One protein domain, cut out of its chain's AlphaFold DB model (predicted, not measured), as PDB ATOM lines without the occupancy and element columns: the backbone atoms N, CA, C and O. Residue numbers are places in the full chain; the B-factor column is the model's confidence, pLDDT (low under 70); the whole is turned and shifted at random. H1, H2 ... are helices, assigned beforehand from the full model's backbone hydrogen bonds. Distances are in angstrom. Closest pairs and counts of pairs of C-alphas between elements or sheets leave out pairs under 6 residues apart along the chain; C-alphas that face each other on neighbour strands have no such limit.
ATOM      1  N   VAL A  80     140.150 149.383 125.793       92.06
ATOM      2  CA  VAL A  80     140.482 147.971 126.018       92.06
ATOM      3  C   VAL A  80     139.852 147.140 124.902       92.06
ATOM      4  O   VAL A  80     138.629 147.050 124.807       92.06
ATOM      5  N   ALA A  81     140.681 146.543 124.048       92.56
ATOM      6  CA  ALA A  81     140.214 145.644 122.997       92.56
ATOM      7  C   ALA A  81     139.829 144.280 123.590       92.56
ATOM      8  O   ALA A  81     140.599 143.681 124.340       92.56
ATOM      9  N   LEU A  82     138.644 143.781 123.235       96.19
ATOM     10  CA  LEU A  82     138.098 142.514 123.724       96.19
ATOM     11  C   LEU A  82     137.680 141.614 122.549       96.19
ATOM     12  O   LEU A  82     137.373 142.131 121.468       96.19
ATOM     13  N   PRO A  83     137.635 140.276 122.726       96.69
ATOM     14  CA  PRO A  83     137.148 139.366 121.694       96.69
ATOM     15  C   PRO A  83     135.746 139.748 121.214       96.69
ATOM     16  O   PRO A  83     134.882 140.141 122.003       96.69
ATOM     17  N   LYS A  84     135.490 139.605 119.913       95.31
ATOM     18  CA  LYS A  84     134.178 139.914 119.336       95.31
ATOM     19  C   LYS A  84     133.084 139.057 119.994       95.31
ATOM     20  O   LYS A  84     133.245 137.848 120.112       95.31
ATOM     21  N   GLY A  85     131.976 139.688 120.391       96.75
ATOM     22  CA  GLY A  85     130.840 139.023 121.049       96.75
ATOM     23  C   GLY A  85     131.014 138.775 122.553       96.75
ATOM     24  O   GLY A  85     130.195 138.085 123.153       96.75
ATOM     25  N   SER A  86     132.057 139.321 123.186       97.31
ATOM     26  CA  SER A  86     132.291 139.196 124.632       97.31
ATOM     27  C   SER A  86     131.490 140.219 125.457       97.31
ATOM     28  O   SER A  86     132.042 140.986 126.247       97.31
ATOM     29  N   ASP A  87     130.168 140.254 125.279       97.50
ATOM     30  CA  ASP A  87     129.306 141.317 125.820       97.50
ATOM     31  C   ASP A  87     129.315 141.388 127.356       97.50
ATOM     32  O   ASP A  87     129.335 142.480 127.930       97.50
ATOM     33  N   GLU A  88     129.332 140.243 128.045       97.50
ATOM     34  CA  GLU A  88     129.404 140.201 129.513       97.50
ATOM     35  C   GLU A  88     130.742 140.735 130.031       97.50
ATOM     36  O   GLU A  88     130.764 141.601 130.907       97.50
ATOM     37  N   LEU A  89     131.855 140.299 129.430       97.62
ATOM     38  CA  LEU A  89     133.187 140.805 129.761       97.62
ATOM     39  C   LEU A  89     133.288 142.308 129.481       97.62
ATOM     40  O   LEU A  89     133.787 143.062 130.311       97.62
ATOM     41  N   THR A  90     132.743 142.752 128.349       97.56
ATOM     42  CA  THR A  90     132.691 144.165 127.964       97.56
ATOM     43  C   THR A  90     131.951 144.999 129.007       97.56
ATOM     44  O   THR A  90     132.420 146.075 129.382       97.56
ATOM     45  N   LYS A  91     130.818 144.511 129.529       98.12
ATOM     46  CA  LYS A  91     130.073 145.203 130.594       98.12
ATOM     47  C   LYS A  91     130.896 145.324 131.874       98.12
ATOM     48  O   LYS A  91     130.949 146.414 132.442       98.12
ATOM     49  N   VAL A  92     131.548 144.242 132.301       98.12
ATOM     50  CA  VAL A  92     132.374 144.233 133.519       98.12
ATOM     51  C   VAL A  92     133.559 145.188 133.377       98.12
ATOM     52  O   VAL A  92     133.724 146.074 134.213       98.12
ATOM     53  N   VAL A  93     134.328 145.079 132.290       97.38
ATOM     54  CA  VAL A  93     135.488 145.945 132.018       97.38
ATOM     55  C   VAL A  93     135.074 147.416 131.993       97.38
ATOM     56  O   VAL A  93     135.686 148.240 132.668       97.38
ATOM     57  N   ASN A  94     133.985 147.753 131.297       96.62
ATOM     58  CA  ASN A  94     133.481 149.125 131.264       96.62
ATOM     59  C   ASN A  94     133.007 149.625 132.636       96.62
ATOM     60  O   ASN A  94     133.123 150.819 132.915       96.62
ATOM     61  N   SER A  95     132.457 148.754 133.487       97.75
ATOM     62  CA  SER A  95     132.064 149.123 134.852       97.75
ATOM     63  C   SER A  95     133.281 149.487 135.698       97.75
ATOM     64  O   SER A  95     133.276 150.536 136.337       97.75
ATOM     65  N   VAL A  96     134.335 148.667 135.643       97.12
ATOM     66  CA  VAL A  96     135.594 148.921 136.358       97.12
ATOM     67  C   VAL A  96     136.237 150.217 135.868       97.12
ATOM     68  O   VAL A  96     136.542 151.085 136.675       97.12
ATOM     69  N   ILE A  97     136.354 150.412 134.549       94.75
ATOM     70  CA  ILE A  97     136.911 151.654 133.984       94.75
ATOM     71  C   ILE A  97     136.128 152.880 134.474       94.75
ATOM     72  O   ILE A  97     136.727 153.888 134.835       94.75
ATOM     73  N   LYS A  98     134.791 152.816 134.521       95.44
ATOM     74  CA  LYS A  98     133.966 153.929 135.021       95.44
ATOM     75  C   LYS A  98     134.214 154.225 136.498       95.44
ATOM     76  O   LYS A  98     134.268 155.397 136.867       95.44
ATOM     77  N   GLU A  99     134.331 153.197 137.331       97.38
ATOM     78  CA  GLU A  99     134.631 153.354 138.756       97.38
ATOM     79  C   GLU A  99     136.012 153.985 138.968       97.38
ATOM     80  O   GLU A  99     136.130 154.977 139.688       97.38
ATOM     81  N   GLU A 100     137.019 153.487 138.253       96.12
ATOM     82  CA  GLU A 100     138.409 153.941 138.335       96.12
ATOM     83  C   GLU A 100     138.626 155.346 137.743       96.12
ATOM     84  O   GLU A 100     139.482 156.116 138.183       96.12
ATOM     85  N   LEU A 101     137.829 155.734 136.745       92.38
ATOM     86  CA  LEU A 101     137.783 157.121 136.279       92.38
ATOM     87  C   LEU A 101     137.131 158.026 137.328       92.38
ATOM     88  O   LEU A 101     137.620 159.127 137.578       92.38
ATOM     89  N   LYS A 102     136.039 157.571 137.957       95.75
ATOM     90  CA  LYS A 102     135.299 158.345 138.964       95.75
ATOM     91  C   LYS A 102     136.122 158.575 140.233       95.75
ATOM     92  O   LYS A 102     136.042 159.657 140.808       95.75
ATOM     93  N   ASN A 103     136.881 157.575 140.680       96.12
ATOM     94  CA  ASN A 103     137.750 157.686 141.853       96.12
ATOM     95  C   ASN A 103     139.122 158.325 141.524       96.12
ATOM     96  O   ASN A 103     139.882 158.647 142.436       96.12
ATOM     97  N   GLY A 104     139.419 158.559 140.237       94.38
ATOM     98  CA  GLY A 104     140.640 159.208 139.756       94.38
ATOM     99  C   GLY A 104     141.877 158.304 139.709       94.38
ATOM    100  O   GLY A 104     142.969 158.790 139.404       94.38
ATOM    101  N   GLN A 105     141.730 157.009 139.985       94.81
ATOM    102  CA  GLN A 105     142.831 156.054 140.062       94.81
ATOM    103  C   GLN A 105     143.524 155.861 138.706       94.81
ATOM    104  O   GLN A 105     144.752 155.904 138.657       94.81
ATOM    105  N   ILE A 106     142.776 155.814 137.593       90.50
ATOM    106  CA  ILE A 106     143.373 155.737 136.242       90.50
ATOM    107  C   ILE A 106     144.323 156.911 135.980       90.50
ATOM    108  O   ILE A 106     145.443 156.718 135.511       90.50
ATOM    109  N   ASN A 107     143.916 158.135 136.323       88.25
ATOM    110  CA  ASN A 107     144.757 159.320 136.124       88.25
ATOM    111  C   ASN A 107     146.014 159.272 137.000       88.25
ATOM    112  O   ASN A 107     147.100 159.634 136.545       88.25
ATOM    113  N   LYS A 108     145.875 158.798 138.242       93.00
ATOM    114  CA  LYS A 108     146.998 158.612 139.166       93.00
ATOM    115  C   LYS A 108     147.996 157.581 138.640       93.00
ATOM    116  O   LYS A 108     149.199 157.818 138.715       93.00
ATOM    117  N   ASP A 109     147.513 156.478 138.076       91.12
ATOM    118  CA  ASP A 109     148.368 155.433 137.516       91.12
ATOM    119  C   ASP A 109     149.073 155.885 136.235       91.12
ATOM    120  O   ASP A 109     150.267 155.630 136.081       91.12
ATOM    121  N   ILE A 110     148.396 156.643 135.364       85.88
ATOM    122  CA  ILE A 110     149.028 157.273 134.193       85.88
ATOM    123  C   ILE A 110     150.170 158.196 134.636       85.88
ATOM    124  O   ILE A 110     151.288 158.071 134.138       85.88
ATOM    125  N   GLN A 111     149.924 159.090 135.599       86.06
ATOM    126  CA  GLN A 111     150.947 160.016 136.102       86.06
ATOM    127  C   GLN A 111     152.112 159.289 136.779       86.06
ATOM    128  O   GLN A 111     153.277 159.622 136.545       86.06
ATOM    129  N   LYS A 112     151.816 158.278 137.601       89.19
ATOM    130  CA  LYS A 112     152.830 157.453 138.261       89.19
ATOM    131  C   LYS A 112     153.717 156.755 137.235       89.19
ATOM    132  O   LYS A 112     154.937 156.820 137.352       89.19
ATOM    133  N   ASN A 113     153.124 156.116 136.229       84.94
ATOM    134  CA  ASN A 113     153.872 155.388 135.208       84.94
ATOM    135  C   ASN A 113     154.686 156.329 134.317       84.94
ATOM    136  O   ASN A 113     155.839 156.018 134.034       84.94
ATOM    137  N   TYR A 114     154.142 157.496 133.964       81.25
ATOM    138  CA  TYR A 114     154.894 158.549 133.275       81.25
ATOM    139  C   TYR A 114     156.119 159.000 134.093       81.25
ATOM    140  O   TYR A 114     157.231 159.090 133.584       81.25
ATOM    141  N   THR A 115     155.951 159.199 135.401       82.69
ATOM    142  CA  THR A 115     157.065 159.571 136.290       82.69
ATOM    143  C   THR A 115     158.112 158.454 136.383       82.69
ATOM    144  O   THR A 115     159.312 158.717 136.450       82.69
ATOM    145  N   LEU A 116     157.690 157.187 136.390       83.38
ATOM    146  CA  LEU A 116     158.612 156.049 136.394       83.38
ATOM    147  C   LEU A 116     159.388 155.933 135.078       83.38
ATOM    148  O   LEU A 116     160.578 155.626 135.118       83.38
ATOM    149  N   SER A 117     158.761 156.201 133.927       73.88
ATOM    150  CA  SER A 117     159.461 156.182 132.638       73.88
ATOM    151  C   SER A 117     160.500 157.297 132.512       73.88
ATOM    152  O   SER A 117     161.513 157.097 131.851       73.88
ATOM    153  N   GLU A 118     160.308 158.437 133.183       71.38
ATOM    154  CA  GLU A 118     161.330 159.490 133.257       71.38
ATOM    155  C   GLU A 118     162.526 159.118 134.154       71.38
ATOM    156  O   GLU A 118     163.636 159.590 133.902       71.38
ATOM    157  N   ASN A 119     162.315 158.277 135.175       67.94
ATOM    158  CA  ASN A 119     163.312 157.959 136.206       67.94
ATOM    159  C   ASN A 119     164.075 156.641 135.988       67.94
ATOM    160  O   ASN A 119     165.163 156.490 136.534       67.94
ATOM    161  N   ASN A 120     163.550 155.697 135.201       58.19
ATOM    162  CA  ASN A 120     164.226 154.430 134.871       58.19
ATOM    163  C   ASN A 120     165.268 154.582 133.737       58.19
ATOM    164  O   ASN A 120     165.364 153.715 132.867       58.19
ATOM    165  N   LYS A 121     166.003 155.698 133.728       50.47
ATOM    166  CA  LYS A 121     167.092 155.970 132.778       50.47
ATOM    167  C   LYS A 121     168.365 155.215 133.149       50.47
ATOM    168  O   LYS A 121     168.693 155.178 134.355       50.47
TER     169      LYS A 121
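AT A GLANCE: This is residues 80 to 121 of the 121 residues of the protein "Amino acid ABC transporter substrate-binding protein" of Lactococcus lactis subsp. cremoris TIFN6 (UniProt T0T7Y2). Two helices of similar length, H1 then H2, meet near their ends as a wide, open V, with its corner at residues 103 and 104. Ahead of H1, residues 80 to 86 form a loop that folds back toward it. The printed part has 42 residues, two named helices and no named strand, class all helix. It is flat, spanning 42 by 23 by 7 A, and only just extended, close to loose, with a radius of gyration of the C-alphas of 14.1 A.

HOW THE PARTS SIT: H1, residues 87 to 102, and H2, residues 105 to 119, only just touch, with 3 pairs of C-alphas within 8 A, and only at the corner by their tight link. The closest C-alphas are those of Glu 100 and Ile 106, 5.7 A apart. Their lines are about perpendicular, at 75 degrees. In H1 and H2 every O i to N i+4 pair is within hydrogen-bond range.

IN THESE COORDINATES: H1 begins at C-alpha 87 (129.306, 141.317, 125.820) and measures 22.3 A. H2 measures 20.9 A and ends at C-alpha 119 (163.312, 157.959, 136.206).

THE WHOLE: The C-alphas farthest apart, of Gly 85 and Lys 121, are 41.7 A apart. The printed part has no cut. Residues 119 to 121 have pLDDT under 70.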